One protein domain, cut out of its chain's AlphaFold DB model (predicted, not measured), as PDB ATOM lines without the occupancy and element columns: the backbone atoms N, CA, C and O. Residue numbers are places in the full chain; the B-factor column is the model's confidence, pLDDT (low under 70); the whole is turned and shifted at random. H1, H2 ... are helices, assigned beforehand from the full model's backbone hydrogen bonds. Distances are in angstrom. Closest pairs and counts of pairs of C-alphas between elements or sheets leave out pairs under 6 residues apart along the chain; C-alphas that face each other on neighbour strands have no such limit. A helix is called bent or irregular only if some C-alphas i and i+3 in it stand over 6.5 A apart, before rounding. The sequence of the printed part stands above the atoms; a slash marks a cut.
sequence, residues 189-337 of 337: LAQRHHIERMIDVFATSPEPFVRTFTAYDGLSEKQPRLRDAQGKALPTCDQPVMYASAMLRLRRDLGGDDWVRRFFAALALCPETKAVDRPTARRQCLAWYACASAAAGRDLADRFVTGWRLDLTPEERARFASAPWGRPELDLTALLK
ATOM      1  N   LEU A 189      38.391 -62.516  13.067       94.12
ATOM      2  CA  LEU A 189      39.008 -61.312  12.489       94.12
ATOM      3  C   LEU A 189      37.996 -60.327  11.866       94.12
ATOM      4  O   LEU A 189      38.157 -59.108  11.964       94.12
ATOM      5  N   ALA A 190      36.907 -60.827  11.274       95.62
ATOM      6  CA  ALA A 190      35.837 -59.981  10.743       95.62
ATOM      7  C   ALA A 190      35.177 -59.109  11.831       95.62
ATOM      8  O   ALA A 190      34.853 -57.946  11.577       95.62
ATOM      9  N   GLN A 191      35.023 -59.633  13.053       94.81
ATOM     10  CA  GLN A 191      34.506 -58.870  14.189       94.81
ATOM     11  C   GLN A 191      35.468 -57.741  14.568       94.81
ATOM     12  O   GLN A 191      35.023 -56.617  14.809       94.81
ATOM     13  N   ARG A 192      36.782 -58.005  14.569       95.62
ATOM     14  CA  ARG A 192      37.799 -56.975  14.823       95.62
ATOM     15  C   ARG A 192      37.707 -55.838  13.808       95.62
ATOM     16  O   ARG A 192      37.591 -54.682  14.205       95.62
ATOM     17  N   HIS A 193      37.705 -56.157  12.515       96.56
ATOM     18  CA  HIS A 193      37.597 -55.141  11.466       96.56
ATOM     19  C   HIS A 193      36.292 -54.352  11.555       96.56
ATOM     20  O   HIS A 193      36.258 -53.157  11.267       96.56
ATOM     21  N   HIS A 194      35.202 -54.997  11.973       95.75
ATOM     22  CA  HIS A 194      33.957 -54.293  12.242       95.75
ATOM     23  C   HIS A 194      34.112 -53.276  13.378       95.75
ATOM     24  O   HIS A 194      33.803 -52.106  13.167       95.75
ATOM     25  N   ILE A 195      34.660 -53.692  14.525       96.94
ATOM     26  CA  ILE A 195      34.918 -52.821  15.683       96.94
ATOM     27  C   ILE A 195      35.802 -51.634  15.288       96.94
ATOM     28  O   ILE A 195      35.448 -50.492  15.561       96.94
ATOM     29  N   GLU A 196      36.917 -51.875  14.597       97.56
ATOM     30  CA  GLU A 196      37.871 -50.827  14.201       97.56
ATOM     31  C   GLU A 196      37.260 -49.753  13.286       97.56
ATOM     32  O   GLU A 196      37.701 -48.605  13.323       97.56
ATOM     33  N   ARG A 197      36.239 -50.096  12.487       96.94
ATOM     34  CA  ARG A 197      35.541 -49.144  11.606       96.94
ATOM     35  C   ARG A 197      34.505 -48.287  12.330       96.94
ATOM     36  O   ARG A 197      34.144 -47.230  11.819       96.94
ATOM     37  N   MET A 198      34.009 -48.706  13.499       97.50
ATOM     38  CA  MET A 198      32.919 -47.992  14.185       97.50
ATOM     39  C   MET A 198      33.294 -46.563  14.576       97.50
ATOM     40  O   MET A 198      32.429 -45.690  14.575       97.50
ATOM     41  N   ILE A 199      34.575 -46.295  14.838       97.69
ATOM     42  CA  ILE A 199      35.030 -44.939  15.150       97.69
ATOM     43  C   ILE A 199      34.903 -43.986  13.957       97.69
ATOM     44  O   ILE A 199      34.573 -42.818  14.149       97.69
ATOM     45  N   ASP A 200      35.108 -44.478  12.733       96.62
ATOM     46  CA  ASP A 200      34.971 -43.668  11.521       96.62
ATOM     47  C   ASP A 200      33.487 -43.401  11.230       96.62
ATOM     48  O   ASP A 200      33.105 -42.275  10.919       96.62
ATOM     49  N   VAL A 201      32.630 -44.412  11.430       96.56
ATOM     50  CA  VAL A 201      31.170 -44.252  11.329       96.56
ATOM     51  C   VAL A 201      30.677 -43.208  12.332       96.56
ATOM     52  O   VAL A 201      29.929 -42.303  11.966       96.56
ATOM     53  N   PHE A 202      31.133 -43.293  13.584       97.19
ATOM     54  CA  PHE A 202      30.814 -42.308  14.611       97.19
ATOM     55  C   PHE A 202      31.327 -40.908  14.264       97.19
ATOM     56  O   PHE A 202      30.599 -39.936  14.450       97.19
ATOM     57  N   ALA A 203      32.542 -40.778  13.726       96.75
ATOM     58  CA  ALA A 203      33.091 -39.479  13.339       96.75
ATOM     59  C   ALA A 203      32.180 -38.740  12.340       96.75
ATOM     60  O   ALA A 203      32.076 -37.519  12.408       96.75
ATOM     61  N   THR A 204      31.445 -39.466  11.493       95.00
ATOM     62  CA  THR A 204      30.462 -38.891  10.555       95.00
ATOM     63  C   THR A 204      29.010 -38.897  11.045       95.00
ATOM     64  O   THR A 204      28.132 -38.394  10.348       95.00
ATOM     65  N   SER A 205      28.720 -39.475  12.214       94.75
ATOM     66  CA  SER A 205      27.355 -39.564  12.743       94.75
ATOM     67  C   SER A 205      26.950 -38.287  13.500       94.75
ATOM     68  O   SER A 205      27.814 -37.530  13.946       94.75
ATOM     69  N   PRO A 206      25.643 -38.036  13.703       93.81
ATOM     70  CA  PRO A 206      25.178 -36.931  14.543       93.81
ATOM     71  C   PRO A 206      25.240 -37.248  16.048       93.81
ATOM     72  O   PRO A 206      24.864 -36.408  16.863       93.81
ATOM     73  N   GLU A 207      25.671 -38.453  16.444       94.62
ATOM     74  CA  GLU A 207      25.612 -38.875  17.844       94.62
ATOM     75  C   GLU A 207      26.587 -38.059  18.718       94.62
ATOM     76  O   GLU A 207      27.749 -37.855  18.333       94.62
ATOM     77  N   PRO A 208      26.151 -37.600  19.909       94.88
ATOM     78  CA  PRO A 208      27.020 -36.924  20.867       94.88
ATOM     79  C   PRO A 208      28.072 -37.859  21.477       94.88
ATOM     80  O   PRO A 208      27.819 -39.046  21.712       94.88
ATOM     81  N   PHE A 209      29.228 -37.299  21.846       97.19
ATOM     82  CA  PHE A 209      30.339 -38.053  22.440       97.19
ATOM     83  C   PHE A 209      29.936 -38.806  23.716       97.19
ATOM     84  O   PHE A 209      30.096 -40.021  23.799       97.19
ATOM     85  N   VAL A 210      29.375 -38.107  24.711       95.81
ATOM     86  CA  VAL A 210      29.038 -38.716  26.015       95.81
ATOM     87  C   VAL A 210      28.005 -39.834  25.855       95.81
ATOM     88  O   VAL A 210      28.134 -40.876  26.495       95.81
ATOM     89  N   ARG A 211      27.032 -39.667  24.955       94.94
ATOM     90  CA  ARG A 211      26.037 -40.698  24.633       94.94
ATOM     91  C   ARG A 211      26.647 -41.941  24.007       94.94
ATOM     92  O   ARG A 211      26.266 -43.059  24.341       94.94
ATOM     93  N   THR A 212      27.600 -41.734  23.109       96.56
ATOM     94  CA  THR A 212      28.257 -42.809  22.367       96.56
ATOM     95  C   THR A 212      29.186 -43.610  23.271       96.56
ATOM     96  O   THR A 212      29.120 -44.837  23.306       96.56
ATOM     97  N   PHE A 213      30.032 -42.922  24.035       97.19
ATOM     98  CA  PHE A 213      31.120 -43.553  24.778       97.19
ATOM     99  C   PHE A 213      30.789 -43.882  26.232       97.19
ATOM    100  O   PHE A 213      31.589 -44.545  26.887       97.19
ATOM    101  N   THR A 214      29.634 -43.472  26.755       95.81
ATOM    102  CA  THR A 214      29.241 -43.762  28.143       95.81
ATOM    103  C   THR A 214      27.830 -44.351  28.219       95.81
ATOM    104  O   THR A 214      27.120 -44.449  27.216       95.81
ATOM    105  N   ALA A 215      27.420 -44.785  29.412       93.31
ATOM    106  CA  ALA A 215      26.044 -45.202  29.692       93.31
ATOM    107  C   ALA A 215      25.191 -44.080  30.324       93.31
ATOM    108  O   ALA A 215      24.036 -44.290  30.683       93.31
ATOM    109  N   TYR A 216      25.747 -42.873  30.470       88.56
ATOM    110  CA  TYR A 216      25.171 -41.809  31.300       88.56
ATOM    111  C   TYR A 216      24.460 -40.729  30.484       88.56
ATOM    112  O   TYR A 216      24.401 -39.571  30.885       88.56
ATOM    113  N   ASP A 217      23.905 -41.117  29.337       86.50
ATOM    114  CA  ASP A 217      23.049 -40.256  28.516       86.50
ATOM    115  C   ASP A 217      21.799 -40.987  28.008       86.50
ATOM    116  O   ASP A 217      21.426 -40.920  26.834       86.50
ATOM    117  N   GLY A 218      21.184 -41.766  28.902       84.56
ATOM    118  CA  GLY A 218      19.922 -42.460  28.646       84.56
ATOM    119  C   GLY A 218      20.036 -43.763  27.852       84.56
ATOM    120  O   GLY A 218      19.008 -44.281  27.420       84.56
ATOM    121  N   LEU A 219      21.247 -44.301  27.655       87.69
ATOM    122  CA  LEU A 219      21.458 -45.613  27.040       87.69
ATOM    123  C   LEU A 219      22.215 -46.560  27.975       87.69
ATOM    124  O   LEU A 219      23.282 -46.217  28.477       87.69
ATOM    125  N   SER A 220      21.731 -47.791  28.132       92.38
ATOM    126  CA  SER A 220      22.455 -48.856  28.833       92.38
ATOM    127  C   SER A 220      23.730 -49.251  28.083       92.38
ATOM    128  O   SER A 220      23.875 -48.962  26.895       92.38
ATOM    129  N   GLU A 221      24.666 -49.929  28.749       91.81
ATOM    130  CA  GLU A 221      25.959 -50.322  28.164       91.81
ATOM    131  C   GLU A 221      25.816 -51.089  26.836       91.81
ATOM    132  O   GLU A 221      26.571 -50.825  25.905       91.81
ATOM    133  N   LYS A 222      24.830 -51.997  26.740       93.38
ATOM    134  CA  LYS A 222      24.647 -52.934  25.612       93.38
ATOM    135  C   LYS A 222      23.729 -52.430  24.498       93.38
ATOM    136  O   LYS A 222      23.525 -53.125  23.507       93.38
ATOM    137  N   GLN A 223      23.144 -51.243  24.647       93.31
ATOM    138  CA  GLN A 223      22.313 -50.672  23.589       93.31
ATOM    139  C   GLN A 223      23.173 -50.201  22.401       93.31
ATOM    140  O   GLN A 223      24.210 -49.570  22.622       93.31
ATOM    141  N   PRO A 224      22.751 -50.444  21.146       93.94
ATOM    142  CA  PRO A 224      23.443 -49.915  19.973       93.94
ATOM    143  C   PRO A 224      23.556 -48.389  20.030       93.94
ATOM    144  O   PRO A 224      22.579 -47.710  20.353       93.94
ATOM    145  N   ARG A 225      24.740 -47.852  19.722       94.12
ATOM    146  CA  ARG A 225      25.007 -46.405  19.719       94.12
ATOM    147  C   ARG A 225      24.800 -45.770  18.355       94.12
ATOM    148  O   ARG A 225      24.380 -44.626  18.280       94.12
ATOM    149  N   LEU A 226      25.089 -46.512  17.291       95.31
ATOM    150  CA  LEU A 226      25.097 -46.005  15.926       95.31
ATOM    151  C   LEU A 226      23.975 -46.626  15.097       95.31
ATOM    152  O   LEU A 226      23.540 -47.761  15.323       95.31
ATOM    153  N   ARG A 227      23.523 -45.863  14.106       93.81
ATOM    154  CA  ARG A 227      22.492 -46.256  13.147       93.81
ATOM    155  C   ARG A 227      22.998 -46.022  11.728       93.81
ATOM    156  O   ARG A 227      23.838 -45.151  11.516       93.81
ATOM    157  N   ASP A 228      22.507 -46.810  10.781       91.19
ATOM    158  CA  ASP A 228      22.731 -46.563   9.359       91.19
ATOM    159  C   ASP A 228      21.883 -45.384   8.846       91.19
ATOM    160  O   ASP A 228      21.109 -44.770   9.587       91.19
ATOM    161  N   ALA A 229      22.030 -45.062   7.560       89.25
ATOM    162  CA  ALA A 229      21.295 -43.977   6.909       89.25
ATOM    163  C   ALA A 229      19.767 -44.186   6.913       89.25
ATOM    164  O   ALA A 229      19.016 -43.230   6.748       89.25
ATOM    165  N   GLN A 230      19.301 -45.420   7.118       91.94
ATOM    166  CA  GLN A 230      17.890 -45.787   7.227       91.94
ATOM    167  C   GLN A 230      17.408 -45.785   8.688       91.94
ATOM    168  O   GLN A 230      16.269 -46.156   8.971       91.94
ATOM    169  N   GLY A 231      18.258 -45.377   9.636       90.19
ATOM    170  CA  GLY A 231      17.946 -45.334  11.062       90.19
ATOM    171  C   GLY A 231      17.976 -46.703  11.750       90.19
ATOM    172  O   GLY A 231      17.651 -46.799  12.942       90.19
ATOM    173  N   LYS A 232      18.386 -47.770  11.059       94.12
ATOM    174  CA  LYS A 232      18.499 -49.107  11.643       94.12
ATOM    175  C   LYS A 232      19.775 -49.196  12.473       94.12
ATOM    176  O   LYS A 232      20.836 -48.728  12.077       94.12
ATOM    177  N   ALA A 233      19.659 -49.794  13.656       94.25
ATOM    178  CA  ALA A 233      20.791 -49.987  14.552       94.25
ATOM    179  C   ALA A 233      21.884 -50.824  13.878       94.25
ATOM    180  O   ALA A 233      21.611 -51.907  13.350       94.25
ATOM    181  N   LEU A 234      23.120 -50.334  13.934       93.62
ATOM    182  CA  LEU A 234      24.268 -51.102  13.481       93.62
ATOM    183  C   LEU A 234      24.575 -52.213  14.499       93.62
ATOM    184  O   LEU A 234      24.480 -51.987  15.709       93.62
ATOM    185  N   PRO A 235      24.943 -53.425  14.049       90.69
ATOM    186  CA  PRO A 235      25.364 -54.478  14.963       90.69
ATOM    187  C   PRO A 235      26.665 -54.075  15.664       90.69
ATOM    188  O   PRO A 235      27.480 -53.356  15.085       90.69
ATOM    189  N   THR A 236      26.874 -54.563  16.890       88.81
ATOM    190  CA  THR A 236      28.164 -54.461  17.599       88.81
ATOM    191  C   THR A 236      28.710 -53.028  17.601       88.81
ATOM    192  O   THR A 236      29.824 -52.770  17.165       88.81
ATOM    193  N   CYS A 237      27.888 -52.076  18.036       93.88
ATOM    194  CA  CYS A 237      28.279 -50.680  18.242       93.88
ATOM    195  C   CYS A 237      27.826 -50.199  19.625       93.88
ATOM    196  O   CYS A 237      27.366 -49.075  19.785       93.88
ATOM    197  N   ASP A 238      27.858 -51.090  20.614       96.50
ATOM    198  CA  ASP A 238      27.543 -50.759  21.999       96.50
ATOM    199  C   ASP A 238      28.693 -49.969  22.656       96.50
ATOM    200  O   ASP A 238      29.738 -49.728  22.042       96.50
ATOM    201  N   GLN A 239      28.510 -49.508  23.895       97.12
ATOM    202  CA  GLN A 239      29.477 -48.603  24.526       97.12
ATOM    203  C   GLN A 239      30.910 -49.169  24.611       97.12
ATOM    204  O   GLN A 239      31.848 -48.442  24.258       97.12
ATOM    205  N   PRO A 240      31.124 -50.435  25.022       97.62
ATOM    206  CA  PRO A 240      32.461 -51.016  25.078       97.62
ATOM    207  C   PRO A 240      33.147 -51.063  23.718       97.62
ATOM    208  O   PRO A 240      34.339 -50.766  23.625       97.62
ATOM    209  N   VAL A 241      32.397 -51.400  22.662       97.88
ATOM    210  CA  VAL A 241      32.916 -51.411  21.292       97.88
ATOM    211  C   VAL A 241      33.295 -50.009  20.843       97.88
ATOM    212  O   VAL A 241      34.371 -49.835  20.272       97.88
ATOM    213  N   MET A 242      32.464 -49.005  21.133       98.44
ATOM    214  CA  MET A 242      32.786 -47.627  20.777       98.44
ATOM    215  C   MET A 242      34.100 -47.194  21.426       98.44
ATOM    216  O   MET A 242      35.020 -46.795  20.712       98.44
ATOM    217  N   TYR A 243      34.251 -47.372  22.741       98.62
ATOM    218  CA  TYR A 243      35.509 -47.061  23.424       98.62
ATOM    219  C   TYR A 243      36.704 -47.827  22.833       98.62
ATOM    220  O   TYR A 243      37.738 -47.226  22.534       98.62
ATOM    221  N   ALA A 244      36.562 -49.136  22.601       98.69
ATOM    222  CA  ALA A 244      37.634 -49.946  22.032       98.69
ATOM    223  C   ALA A 244      38.028 -49.492  20.619       98.69
ATOM    224  O   ALA A 244      39.217 -49.405  20.323       98.69
ATOM    225  N   SER A 245      37.059 -49.136  19.773       98.75
ATOM    226  CA  SER A 245      37.310 -48.628  18.419       98.75
ATOM    227  C   SER A 245      38.144 -47.339  18.430       98.75
ATOM    228  O   SER A 245      39.113 -47.220  17.677       98.75
ATOM    229  N   ALA A 246      37.842 -46.412  19.349       98.81
ATOM    230  CA  ALA A 246      38.608 -45.185  19.537       98.81
ATOM    231  C   ALA A 246      40.027 -45.471  20.040       98.81
ATOM    232  O   ALA A 246      40.994 -44.948  19.487       98.81
ATOM    233  N   MET A 247      40.175 -46.333  21.049       98.88
ATOM    234  CA  MET A 247      41.485 -46.684  21.606       98.88
ATOM    235  C   MET A 247      42.374 -47.432  20.606       98.88
ATOM    236  O   MET A 247      43.565 -47.138  20.526       98.88
ATOM    237  N   LEU A 248      41.815 -48.334  19.792       98.81
ATOM    238  CA  LEU A 248      42.546 -48.995  18.703       98.81
ATOM    239  C   LEU A 248      43.024 -47.983  17.655       98.81
ATOM    240  O   LEU A 248      44.177 -48.044  17.226       98.81
ATOM    241  N   ARG A 249      42.178 -47.012  17.285       98.69
ATOM    242  CA  ARG A 249      42.554 -45.915  16.378       98.69
ATOM    243  C   ARG A 249      43.665 -45.041  16.964       98.69
ATOM    244  O   ARG A 249      44.607 -44.726  16.245       98.69
ATOM    245  N   LEU A 250      43.586 -44.671  18.242       98.81
ATOM    246  CA  LEU A 250      44.630 -43.882  18.911       98.81
ATOM    247  C   LEU A 250      45.950 -44.648  18.986       98.81
ATOM    248  O   LEU A 250      46.971 -44.119  18.563       98.81
ATOM    249  N   ARG A 251      45.924 -45.910  19.434       98.75
ATOM    250  CA  ARG A 251      47.106 -46.782  19.470       98.75
ATOM    251  C   ARG A 251      47.769 -46.861  18.097       98.75
ATOM    252  O   ARG A 251      48.969 -46.633  17.993       98.75
ATOM    253  N   ARG A 252      46.998 -47.146  17.043       98.50
ATOM    254  CA  ARG A 252      47.527 -47.262  15.675       98.50
ATOM    255  C   ARG A 252      48.222 -45.980  15.214       98.50
ATOM    256  O   ARG A 252      49.282 -46.050  14.604       98.50
ATOM    257  N   ASP A 253      47.635 -44.824  15.507       98.50
ATOM    258  CA  ASP A 253      48.072 -43.564  14.911       98.50
ATOM    259  C   ASP A 253      49.092 -42.785  15.766       98.50
ATOM    260  O   ASP A 253      49.704 -41.845  15.264       98.50
ATOM    261  N   LEU A 254      49.259 -43.119  17.052       98.44
ATOM    262  CA  LEU A 254      50.031 -42.312  18.013       98.44
ATOM    263  C   LEU A 254      51.278 -43.013  18.575       98.44
ATOM    264  O   LEU A 254      51.839 -42.553  19.568       98.44
ATOM    265  N   GLY A 255      51.744 -44.084  17.931       97.00
ATOM    266  CA  GLY A 255      52.991 -44.770  18.303       97.00
ATOM    267  C   GLY A 255      52.801 -46.127  18.978       97.00
ATOM    268  O   GLY A 255      53.678 -46.573  19.714       97.00
ATOM    269  N   GLY A 256      51.668 -46.791  18.748       98.44
ATOM    270  CA  GLY A 256      51.451 -48.171  19.166       98.44
ATOM    271  C   GLY A 256      51.459 -48.342  20.682       98.44
ATOM    272  O   GLY A 256      50.872 -47.558  21.428       98.44
ATOM    273  N   ASP A 257      52.126 -49.395  21.130       98.62
ATOM    274  CA  ASP A 257      52.170 -49.811  22.532       98.62
ATOM    275  C   ASP A 257      52.869 -48.803  23.446       98.62
ATOM    276  O   ASP A 257      52.480 -48.655  24.603       98.62
ATOM    277  N   ASP A 258      53.829 -48.033  22.931       98.56
ATOM    278  CA  ASP A 258      54.489 -46.992  23.720       98.56
ATOM    279  C   ASP A 258      53.524 -45.868  24.099       98.56
ATOM    280  O   ASP A 258      53.580 -45.344  25.214       98.56
ATOM    281  N   TRP A 259      52.597 -45.522  23.200       98.62
ATOM    282  CA  TRP A 259      51.514 -44.599  23.527       98.62
ATOM    283  C   TRP A 259      50.565 -45.195  24.564       98.62
ATOM    284  O   TRP A 259      50.203 -44.504  25.513       98.62
ATOM    285  N   VAL A 260      50.216 -46.479  24.443       98.81
ATOM    286  CA  VAL A 260      49.344 -47.166  25.410       98.81
ATOM    287  C   VAL A 260      49.970 -47.181  26.808       98.81
ATOM    288  O   VAL A 260      49.288 -46.866  27.783       98.81
ATOM    289  N   ARG A 261      51.275 -47.464  26.903       98.69
ATOM    290  CA  ARG A 261      52.018 -47.455  28.170       98.69
ATOM    291  C   ARG A 261      51.984 -46.079  28.832       98.69
ATOM    292  O   ARG A 261      51.648 -45.960  30.008       98.69
ATOM    293  N   ARG A 262      52.262 -45.016  28.066       98.25
ATOM    294  CA  ARG A 262      52.182 -43.632  28.569       98.25
ATOM    295  C   ARG A 262      50.752 -43.233  28.938       98.25
ATOM    296  O   ARG A 262      50.560 -42.549  29.938       98.25
ATOM    297  N   PHE A 263      49.755 -43.680  28.173       98.56
ATOM    298  CA  PHE A 263      48.343 -43.415  28.442       98.56
ATOM    299  C   PHE A 263      47.907 -43.986  29.792       98.56
ATOM    300  O   PHE A 263      47.336 -43.263  30.604       98.56
ATOM    301  N   PHE A 264      48.201 -45.258  30.065       98.38
ATOM    302  CA  PHE A 264      47.819 -45.870  31.337       98.38
ATOM    303  C   PHE A 264      48.645 -45.358  32.521       98.38
ATOM    304  O   PHE A 264      48.099 -45.226  33.619       98.38
ATOM    305  N   ALA A 265      49.912 -44.991  32.303       97.12
ATOM    306  CA  ALA A 265      50.709 -44.293  33.310       97.12
ATOM    307  C   ALA A 265      50.090 -42.931  33.679       97.12
ATOM    308  O   ALA A 265      49.946 -42.628  34.861       97.12
ATOM    309  N   ALA A 266      49.650 -42.147  32.689       96.81
ATOM    310  CA  ALA A 266      48.926 -40.896  32.913       96.81
ATOM    311  C   ALA A 266      47.590 -41.131  33.640       96.81
ATOM    312  O   ALA A 266      47.296 -40.472  34.637       96.81
ATOM    313  N   LEU A 267      46.816 -42.130  33.203       97.19
ATOM    314  CA  LEU A 267      45.518 -42.460  33.794       97.19
ATOM    315  C   LEU A 267      45.628 -42.852  35.269       97.19
ATOM    316  O   LEU A 267      44.753 -42.516  36.064       97.19
ATOM    317  N   ALA A 268      46.705 -43.537  35.658       95.69
ATOM    318  CA  ALA A 268      46.976 -43.900  37.045       95.69
ATOM    319  C   ALA A 268      47.115 -42.685  37.984       95.69
ATOM    320  O   ALA A 268      46.883 -42.833  39.187       95.69
ATOM    321  N   LEU A 269      47.465 -41.512  37.445       93.38
ATOM    322  CA  LEU A 269      47.666 -40.263  38.183       93.38
ATOM    323  C   LEU A 269      46.420 -39.368  38.215       93.38
ATOM    324  O   LEU A 269      46.390 -38.399  38.970       93.38
ATOM    325  N   CYS A 270      45.387 -39.676  37.427       94.81
ATOM    326  CA  CYS A 270      44.161 -38.882  37.415       94.81
ATOM    327  C   CYS A 270      43.428 -38.912  38.768       94.81
ATOM    328  O   CYS A 270      43.482 -39.917  39.489       94.81
ATOM    329  N   PRO A 271      42.680 -37.845  39.102       94.19
ATOM    330  CA  PRO A 271      41.794 -37.852  40.256       94.19
ATOM    331  C   PRO A 271      40.684 -38.899  40.089       94.19
ATOM    332  O   PRO A 271      40.186 -39.149  38.990       94.19
ATOM    333  N   GLU A 272      40.271 -39.514  41.195       95.44
ATOM    334  CA  GLU A 272      39.135 -40.433  41.182       95.44
ATOM    335  C   GLU A 272      37.815 -39.677  41.026       95.44
ATOM    336  O   GLU A 272      37.555 -38.694  41.716       95.44
ATOM    337  N   THR A 273      36.938 -40.150  40.143       94.12
ATOM    338  CA  THR A 273      35.582 -39.618  39.980       94.12
ATOM    339  C   THR A 273      34.663 -40.751  39.563       94.12
ATOM    340  O   THR A 273      34.650 -41.122  38.400       94.12
ATOM    341  N   LYS A 274      33.866 -41.299  40.486       94.88
ATOM    342  CA  LYS A 274      32.915 -42.369  40.147       94.88
ATOM    343  C   LYS A 274      31.881 -41.847  39.146       94.88
ATOM    344  O   LYS A 274      31.200 -40.870  39.458       94.88
ATOM    345  N   ALA A 275      31.723 -42.507  38.001       93.75
ATOM    346  CA  ALA A 275      30.655 -42.170  37.071       93.75
ATOM    347  C   ALA A 275      29.309 -42.661  37.634       93.75
ATOM    348  O   ALA A 275      29.071 -43.859  37.801       93.75
ATOM    349  N   VAL A 276      28.427 -41.731  37.986       94.12
ATOM    350  CA  VAL A 276      27.066 -42.018  38.484       94.12
ATOM    351  C   VAL A 276      25.996 -41.219  37.744       94.12
ATOM    352  O   VAL A 276      24.819 -41.549  37.824       94.12
ATOM    353  N   ASP A 277      26.409 -40.202  36.995       94.56
ATOM    354  CA  ASP A 277      25.561 -39.290  36.240       94.56
ATOM    355  C   ASP A 277      26.324 -38.722  35.028       94.56
ATOM    356  O   ASP A 277      27.515 -38.983  34.825       94.56
ATOM    357  N   ARG A 278      25.633 -37.935  34.194       95.00
ATOM    358  CA  ARG A 278      26.227 -37.319  32.999       95.00
ATOM    359  C   ARG A 278      27.439 -36.423  33.330       95.00
ATOM    360  O   ARG A 278      28.457 -36.571  32.652       95.00
ATOM    361  N   PRO A 279      27.400 -35.520  34.334       95.31
ATOM    362  CA  PRO A 279      28.559 -34.693  34.685       95.31
ATOM    363  C   PRO A 279      29.797 -35.490  35.121       95.31
ATOM    364  O   PRO A 279      30.903 -35.208  34.660       95.31
ATOM    365  N   THR A 280      29.634 -36.495  35.984       95.38
ATOM    366  CA  THR A 280      30.745 -37.351  36.439       95.38
ATOM    367  C   THR A 280      31.311 -38.202  35.305       95.38
ATOM    368  O   THR A 280      32.530 -38.316  35.186       95.38
ATOM    369  N   ALA A 281      30.461 -38.727  34.420       96.00
ATOM    370  CA  ALA A 281      30.904 -39.437  33.222       96.00
ATOM    371  C   ALA A 281      31.674 -38.516  32.261       96.00
ATOM    372  O   ALA A 281      32.734 -38.887  31.760       96.00
ATOM    373  N   ARG A 282      31.200 -37.277  32.060       96.25
ATOM    374  CA  ARG A 282      31.914 -36.268  31.263       96.25
ATOM    375  C   ARG A 282      33.294 -35.963  31.845       96.25
ATOM    376  O   ARG A 282      34.245 -35.857  31.079       96.25
ATOM    377  N   ARG A 283      33.437 -35.875  33.173       95.88
ATOM    378  CA  ARG A 283      34.754 -35.711  33.815       95.88
ATOM    379  C   ARG A 283      35.714 -36.855  33.479       95.88
ATOM    380  O   ARG A 283      36.876 -36.589  33.193       95.88
ATOM    381  N   GLN A 284      35.240 -38.100  33.425       97.06
ATOM    382  CA  GLN A 284      36.078 -39.208  32.951       97.06
ATOM    383  C   GLN A 284      36.394 -39.116  31.449       97.06
ATOM    384  O   GLN A 284      37.510 -39.434  31.050       97.06
ATOM    385  N   CYS A 285      35.478 -38.620  30.608       97.81
ATOM    386  CA  CYS A 285      35.788 -38.322  29.202       97.81
ATOM    387  C   CYS A 285      36.878 -37.243  29.059       97.81
ATOM    388  O   CYS A 285      37.732 -37.348  28.181       97.81
ATOM    389  N   LEU A 286      36.880 -36.223  29.925       97.75
ATOM    390  CA  LEU A 286      37.953 -35.225  29.968       97.75
ATOM    391  C   LEU A 286      39.275 -35.838  30.429       97.75
ATOM    392  O   LEU A 286      40.306 -35.574  29.817       97.75
ATOM    393  N   ALA A 287      39.251 -36.691  31.460       97.81
ATOM    394  CA  ALA A 287      40.433 -37.428  31.905       97.81
ATOM    395  C   ALA A 287      40.997 -38.309  30.781       97.81
ATOM    396  O   ALA A 287      42.207 -38.317  30.560       97.81
ATOM    397  N   TRP A 288      40.127 -38.972  30.012       98.50
ATOM    398  CA  TRP A 288      40.511 -39.735  28.825       98.50
ATOM    399  C   TRP A 288      41.240 -38.860  27.800       98.50
ATOM    400  O   TRP A 288      42.359 -39.187  27.403       98.50
ATOM    401  N   TYR A 289      40.639 -37.737  27.404       98.56
ATOM    402  CA  TYR A 289      41.234 -36.794  26.457       98.56
ATOM    403  C   TYR A 289      42.575 -36.231  26.956       98.56
ATOM    404  O   TYR A 289      43.555 -36.221  26.204       98.56
ATOM    405  N   ALA A 290      42.657 -35.832  28.226       98.25
ATOM    406  CA  ALA A 290      43.877 -35.302  28.827       98.25
ATOM    407  C   ALA A 290      45.000 -36.351  28.864       98.25
ATOM    408  O   ALA A 290      46.122 -36.066  28.448       98.25
ATOM    409  N   CYS A 291      44.699 -37.585  29.281       98.31
ATOM    410  CA  CYS A 291      45.667 -38.685  29.287       98.31
ATOM    411  C   CYS A 291      46.131 -39.048  27.875       98.31
ATOM    412  O   CYS A 291      47.317 -39.283  27.658       98.31
ATOM    413  N   ALA A 292      45.212 -39.082  26.906       98.62
ATOM    414  CA  ALA A 292      45.537 -39.378  25.515       98.62
ATOM    415  C   ALA A 292      46.473 -38.315  24.917       98.62
ATOM    416  O   ALA A 292      47.448 -38.668  24.248       98.62
ATOM    417  N   SER A 293      46.205 -37.038  25.204       98.62
ATOM    418  CA  SER A 293      47.015 -35.896  24.764       98.62
ATOM    419  C   SER A 293      48.387 -35.871  25.441       98.62
ATOM    420  O   SER A 293      49.415 -35.745  24.773       98.62
ATOM    421  N   ALA A 294      48.441 -36.122  26.753       98.06
ATOM    422  CA  ALA A 294      49.697 -36.267  27.487       98.06
ATOM    423  C   ALA A 294      50.552 -37.419  26.935       98.06
ATOM    424  O   ALA A 294      51.736 -37.234  26.658       98.06
ATOM    425  N   ALA A 295      49.946 -38.582  26.680       98.12
ATOM    426  CA  ALA A 295      50.630 -39.735  26.099       98.12
ATOM    427  C   ALA A 295      51.116 -39.493  24.660       98.12
ATOM    428  O   ALA A 295      52.125 -40.069  24.243       98.12
ATOM    429  N   ALA A 296      50.419 -38.647  23.900       98.31
ATOM    430  CA  ALA A 296      50.828 -38.224  22.563       98.31
ATOM    431  C   ALA A 296      51.876 -37.099  22.572       98.31
ATOM    432  O   ALA A 296      52.449 -36.805  21.527       98.31
ATOM    433  N   GLY A 297      52.110 -36.456  23.721       97.75
ATOM    434  CA  GLY A 297      52.973 -35.282  23.832       97.75
ATOM    435  C   GLY A 297      52.433 -34.046  23.106       97.75
ATOM    436  O   GLY A 297      53.196 -33.126  22.832       97.75
ATOM    437  N   ARG A 298      51.138 -34.020  22.769       97.88
ATOM    438  CA  ARG A 298      50.478 -32.906  22.073       97.88
ATOM    439  C   ARG A 298      48.981 -32.893  22.345       97.88
ATOM    440  O   ARG A 298      48.402 -33.933  22.645       97.88
ATOM    441  N   ASP A 299      48.360 -31.736  22.157       97.94
ATOM    442  CA  ASP A 299      46.905 -31.602  22.189       97.94
ATOM    443  C   ASP A 299      46.256 -32.452  21.078       97.94
ATOM    444  O   ASP A 299      46.628 -32.334  19.909       97.94
ATOM    445  N   LEU A 300      45.292 -33.303  21.444       98.50
ATOM    446  CA  LEU A 300      44.482 -34.101  20.514       98.50
ATOM    447  C   LEU A 300      43.080 -33.515  20.259       98.50
ATOM    448  O   LEU A 300      42.139 -34.259  19.956       98.50
ATOM    449  N   ALA A 301      42.904 -32.199  20.404       98.19
ATOM    450  CA  ALA A 301      41.641 -31.514  20.137       98.19
ATOM    451  C   ALA A 301      41.121 -31.748  18.706       98.19
ATOM    452  O   ALA A 301      39.911 -31.861  18.512       98.19
ATOM    453  N   ASP A 302      42.002 -31.894  17.712       97.75
ATOM    454  CA  ASP A 302      41.636 -32.256  16.334       97.75
ATOM    455  C   ASP A 302      40.807 -33.550  16.278       97.75
ATOM    456  O   ASP A 302      39.822 -33.640  15.542       97.75
ATOM    457  N   ARG A 303      41.154 -34.532  17.113       97.56
ATOM    458  CA  ARG A 303      40.441 -35.807  17.203       97.56
ATOM    459  C   ARG A 303      39.277 -35.755  18.163       97.56
ATOM    460  O   ARG A 303      38.155 -36.016  17.752       97.56
ATOM    461  N   PHE A 304      39.530 -35.444  19.430       98.50
ATOM    462  CA  PHE A 304      38.504 -35.549  20.464       98.50
ATOM    463  C   PHE A 304      37.420 -34.495  20.284       98.50
ATOM    464  O   PHE A 304      36.241 -34.819  20.369       98.50
ATOM    465  N   VAL A 305      37.802 -33.254  20.003       97.75
ATOM    466  CA  VAL A 305      36.878 -32.117  19.992       97.75
ATOM    467  C   VAL A 305      36.305 -31.903  18.599       97.75
ATOM    468  O   VAL A 305      35.090 -31.867  18.444       97.75
ATOM    469  N   THR A 306      37.149 -31.812  17.572       96.88
ATOM    470  CA  THR A 306      36.677 -31.575  16.200       96.88
ATOM    471  C   THR A 306      36.132 -32.854  15.563       96.88
ATOM    472  O   THR A 306      35.001 -32.860  15.085       96.88
ATOM    473  N   GLY A 307      36.893 -33.953  15.580       96.88
ATOM    474  CA  GLY A 307      36.479 -35.210  14.944       96.88
ATOM    475  C   GLY A 307      35.366 -35.951  15.689       96.88
ATOM    476  O   GLY A 307      34.405 -36.423  15.086       96.88
ATOM    477  N   TRP A 308      35.487 -36.062  17.009       98.06
ATOM    478  CA  TRP A 308      34.615 -36.885  17.851       98.06
ATOM    479  C   TRP A 308      33.604 -36.072  18.655       98.06
ATOM    480  O   TRP A 308      32.715 -36.657  19.270       98.06
ATOM    481  N   ARG A 309      33.682 -34.739  18.607       97.12
ATOM    482  CA  ARG A 309      32.704 -33.834  19.227       97.12
ATOM    483  C   ARG A 309      32.602 -34.012  20.747       97.12
ATOM    484  O   ARG A 309      31.513 -33.929  21.317       97.12
ATOM    485  N   LEU A 310      33.729 -34.266  21.416       97.75
ATOM    486  CA  LEU A 310      33.844 -34.075  22.860       97.75
ATOM    487  C   LEU A 310      33.648 -32.589  23.147       97.75
ATOM    488  O   LEU A 310      34.474 -31.755  22.782       97.75
ATOM    489  N   ASP A 311      32.532 -32.278  23.788       94.75
ATOM    490  CA  ASP A 311      32.176 -30.912  24.131       94.75
ATOM    491  C   ASP A 311      33.105 -30.376  25.226       94.75
ATOM    492  O   ASP A 311      33.169 -30.963  26.312       94.75
ATOM    493  N   LEU A 312      33.811 -29.280  24.936       96.88
ATOM    494  CA  LEU A 312      34.653 -28.535  25.874       96.88
ATOM    495  C   LEU A 312      34.079 -27.132  26.061       96.88
ATOM    496  O   LEU A 312      33.753 -26.458  25.081       96.88
ATOM    497  N   THR A 313      34.047 -26.658  27.303       96.38
ATOM    498  CA  THR A 313      33.740 -25.254  27.585       96.38
ATOM    499  C   THR A 313      34.847 -24.347  27.024       96.38
ATOM    500  O   THR A 313      35.975 -24.802  26.800       96.38
ATOM    501  N   PRO A 314      34.579 -23.047  26.796       96.75
ATOM    502  CA  PRO A 314      35.617 -22.109  26.366       96.75
ATOM    503  C   PRO A 314      36.828 -22.070  27.311       96.75
ATOM    504  O   PRO A 314      37.965 -21.999  26.849       96.75
ATOM    505  N   GLU A 315      36.584 -22.173  28.619       96.75
ATOM    506  CA  GLU A 315      37.628 -22.211  29.646       96.75
ATOM    507  C   GLU A 315      38.481 -23.479  29.541       96.75
ATOM    508  O   GLU A 315      39.706 -23.395  29.478       96.75
ATOM    509  N   GLU A 316      37.849 -24.653  29.442       97.19
ATOM    510  CA  GLU A 316      38.562 -25.919  29.260       97.19
ATOM    511  C   GLU A 316      39.385 -25.901  27.970       97.19
ATOM    512  O   GLU A 316      40.548 -26.293  27.980       97.19
ATOM    513  N   ARG A 317      38.822 -25.394  26.865       96.31
ATOM    514  CA  ARG A 317      39.546 -25.276  25.593       96.31
ATOM    515  C   ARG A 317      40.796 -24.406  25.740       96.31
ATOM    516  O   ARG A 317      41.860 -24.813  25.286       96.31
ATOM    517  N   ALA A 318      40.687 -23.236  26.371       96.44
ATOM    518  CA  ALA A 318      41.832 -22.353  26.603       96.44
ATOM    519  C   ALA A 318      42.892 -23.008  27.507       96.44
ATOM    520  O   ALA A 318      44.096 -22.902  27.260       96.44
ATOM    521  N   ARG A 319      42.440 -23.730  28.534       96.44
ATOM    522  CA  ARG A 319      43.301 -24.446  29.473       96.44
ATOM    523  C   ARG A 319      44.046 -25.616  28.820       96.44
ATOM    524  O   ARG A 319      45.246 -25.753  29.020       96.44
ATOM    525  N   PHE A 320      43.376 -26.430  28.007       96.94
ATOM    526  CA  PHE A 320      44.018 -27.540  27.294       96.94
ATOM    527  C   PHE A 320      44.941 -27.054  26.169       96.94
ATOM    528  O   PHE A 320      46.031 -27.600  26.005       96.94
ATOM    529  N   ALA A 321      44.573 -25.983  25.460       95.44
ATOM    530  CA  ALA A 321      45.414 -25.407  24.411       95.44
ATOM    531  C   ALA A 321      46.723 -24.803  24.952       95.44
ATOM    532  O   ALA A 321      47.721 -24.759  24.237       95.44
ATOM    533  N   SER A 322      46.730 -24.342  26.207       95.12
ATOM    534  CA  SER A 322      47.918 -23.775  26.859       95.12
ATOM    535  C   SER A 322      48.739 -24.802  27.648       95.12
ATOM    536  O   SER A 322      49.818 -24.469  28.144       95.12
ATOM    537  N   ALA A 323      48.264 -26.046  27.764       96.75
ATOM    538  CA  ALA A 323      48.949 -27.067  28.539       96.75
ATOM    539  C   ALA A 323      50.304 -27.437  27.898       96.75
ATOM    540  O   ALA A 323      50.401 -27.592  26.677       96.75
ATOM    541  N   PRO A 324      51.370 -27.620  28.701       95.31
ATOM    542  CA  PRO A 324      52.697 -27.963  28.202       95.31
ATOM    543  C   PRO A 324      52.788 -29.462  27.884       95.31
ATOM    544  O   PRO A 324      53.501 -30.220  28.547       95.31
ATOM    545  N   TRP A 325      52.032 -29.902  26.878       95.38
ATOM    546  CA  TRP A 325      52.011 -31.291  26.438       95.38
ATOM    547  C   TRP A 325      53.432 -31.802  26.146       95.38
ATOM    548  O   TRP A 325      54.264 -31.089  25.588       95.38
ATOM    549  N   GLY A 326      53.724 -33.036  26.566       85.25
ATOM    550  CA  GLY A 326      55.035 -33.666  26.379       85.25
ATOM    551  C   GLY A 326      56.079 -33.344  27.452       85.25
ATOM    552  O   GLY A 326      57.156 -33.936  27.427       85.25
ATOM    553  N   ARG A 327      55.780 -32.464  28.420       89.00
ATOM    554  CA  ARG A 327      56.655 -32.262  29.583       89.00
ATOM    555  C   ARG A 327      56.379 -33.304  30.679       89.00
ATOM    556  O   ARG A 327      55.209 -33.533  30.985       89.00
ATOM    557  N   PRO A 328      57.419 -33.886  31.311       80.06
ATOM    558  CA  PRO A 328      57.255 -34.818  32.434       80.06
ATOM    559  C   PRO A 328      56.485 -34.219  33.618       80.06
ATOM    560  O   PRO A 328      55.742 -34.925  34.290       80.06
ATOM    561  N   GLU A 329      56.622 -32.908  33.829       83.19
ATOM    562  CA  GLU A 329      56.008 -32.161  34.938       83.19
ATOM    563  C   GLU A 329      54.527 -31.784  34.711       83.19
ATOM    564  O   GLU A 329      53.971 -30.992  35.472       83.19
ATOM    565  N   LEU A 330      53.863 -32.296  33.665       91.88
ATOM    566  CA  LEU A 330      52.453 -31.980  33.417       91.88
ATOM    567  C   LEU A 330      51.560 -32.479  34.567       91.88
ATOM    568  O   LEU A 330      51.285 -33.674  34.688       91.88
ATOM    569  N   ASP A 331      51.035 -31.548  35.365       92.94
ATOM    570  CA  ASP A 331      50.065 -31.850  36.418       92.94
ATOM    571  C   ASP A 331      48.660 -32.049  35.827       92.94
ATOM    572  O   ASP A 331      47.861 -31.119  35.682       92.94
ATOM    573  N   LEU A 332      48.344 -33.305  35.500       93.00
ATOM    574  CA  LEU A 332      47.017 -33.704  35.026       93.00
ATOM    575  C   LEU A 332      45.911 -33.451  36.057       93.00
ATOM    576  O   LEU A 332      44.764 -33.241  35.670       93.00
ATOM    577  N   THR A 333      46.224 -33.450  37.354       91.31
ATOM    578  CA  THR A 333      45.225 -33.167  38.390       91.31
ATOM    579  C   THR A 333      44.843 -31.694  38.369       91.31
ATOM    580  O   THR A 333      43.656 -31.383  38.422       91.31
ATOM    581  N   ALA A 334      45.814 -30.786  38.248       91.88
ATOM    582  CA  ALA A 334      45.539 -29.362  38.064       91.88
ATOM    583  C   ALA A 334      44.794 -29.089  36.750       91.88
ATOM    584  O   ALA A 334      43.870 -28.282  36.729       91.88
ATOM    585  N   LEU A 335      45.145 -29.801  35.675       93.75
ATOM    586  CA  LEU A 335      44.519 -29.635  34.362       93.75
ATOM    587  C   LEU A 335      43.044 -30.081  34.319       93.75
ATOM    588  O   LEU A 335      42.264 -29.578  33.506       93.75
ATOM    589  N   LEU A 336      42.662 -31.037  35.171       93.25
ATOM    590  CA  LEU A 336      41.316 -31.618  35.233       93.25
ATOM    591  C   LEU A 336      40.399 -30.986  36.295       93.25
ATOM    592  O   LEU A 336      39.215 -31.322  36.319       93.25
ATOM    593  N   LYS A 337      40.923 -30.106  37.156       86.69
ATOM    594  CA  LYS A 337      40.116 -29.248  38.040       86.69
ATOM    595  C   LYS A 337      39.442 -28.157  37.230       86.69
ATOM    596  O   LYS A 337      38.266 -27.863  37.510       86.69
TER     597      LYS A 337
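Overview. This is residues 189 to 337 of the 337 residues of an uncharacterized protein of Verrucomicrobia bacterium (UniProt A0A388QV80). One long helix, H5, makes the core, with H3, H4, H6, H7 and H8 set round it and the short H2 beside its first half; H1 lies farther out, crossing H3. H3 runs roughly the same way as H5, and H4 folds back from the last turns of H3 across the last part of H5. The printed part has 149 residues, with eight named helices, H1 to H8 in chain order, and no named strand: the class is all helix. It is compact, with a radius of gyration of the C-alphas of 15.3 A and spans of 47 by 32 by 24 A.

Arrangement. H5, residues 278 to 296, touches H4, residues 257 to 269, closest at the C-alphas of Ala 295 and Arg 262, 4.9 A, at a steep tilt of 47 degrees, opposite ways. With residues 283 to 291 alone H5 touches H8, residues 332 to 336; the closest C-alphas are Ala 287 and Leu 336, 6.8 A. With residues 278 to 285 alone it touches H2, residues 209 to 213; the closest C-alphas are Arg 282 and Val 210, 6.5 A. H6, residues 301 to 307, is close to H5 but not clearly touching, with the C-alphas of Phe 304 and Tyr 289 closest at 6.7 A. H7, residues 314 to 321, is also close but not clearly touching, at a shallow tilt of 22 degrees, the same way; the closest C-alphas are Phe 320 and Ala 290, 7.9 A. H3, residues 239 to 253, is near H5, with 6 pairs of C-alphas within 10 A. H3 and H4 only just touch, only at the corner, with 3 pairs of C-alphas within 8 A, the closest being Arg 251 and Val 260, 6.4 A. H1, residues 189 to 204, touches H3 with residues 195 to 199 alone, about perpendicular at 90 degrees; the closest C-alphas are Glu 196 and Ser 245, 4.8 A. H1 and H5 are apart. Every O i to N i+4 pair is within hydrogen-bond range in H2, H3, H5, H7 and H8; the counts are 10 of 12 in H1, 8 of 9 in H4 and 2 of 3 in H6.

Along the chain. H5 is 26.7 A long, from C-alpha 278 at (26.227, -37.319, 32.999) to C-alpha 296 at (50.828, -38.224, 22.563). H1 begins at C-alpha 189, (39.008, -61.312, 12.489), and is 24.1 A long, with a kink of 26 degrees near residue 197; it is only just irregular, C-alphas 196 and 199 being 6.6 A apart. H3 measures 21.5 A and H4 18.9 A.

Size, cuts and confidence. The C-alphas farthest apart, those of Gln 230 and Glu 329, are 49.1 A apart. The printed part has no cut and ends at residue 337, the chain's last. The link from H2 to H3, residues 214 to 238, is long. The mean pLDDT of the printed part is 95.5, and no printed residue is under 70.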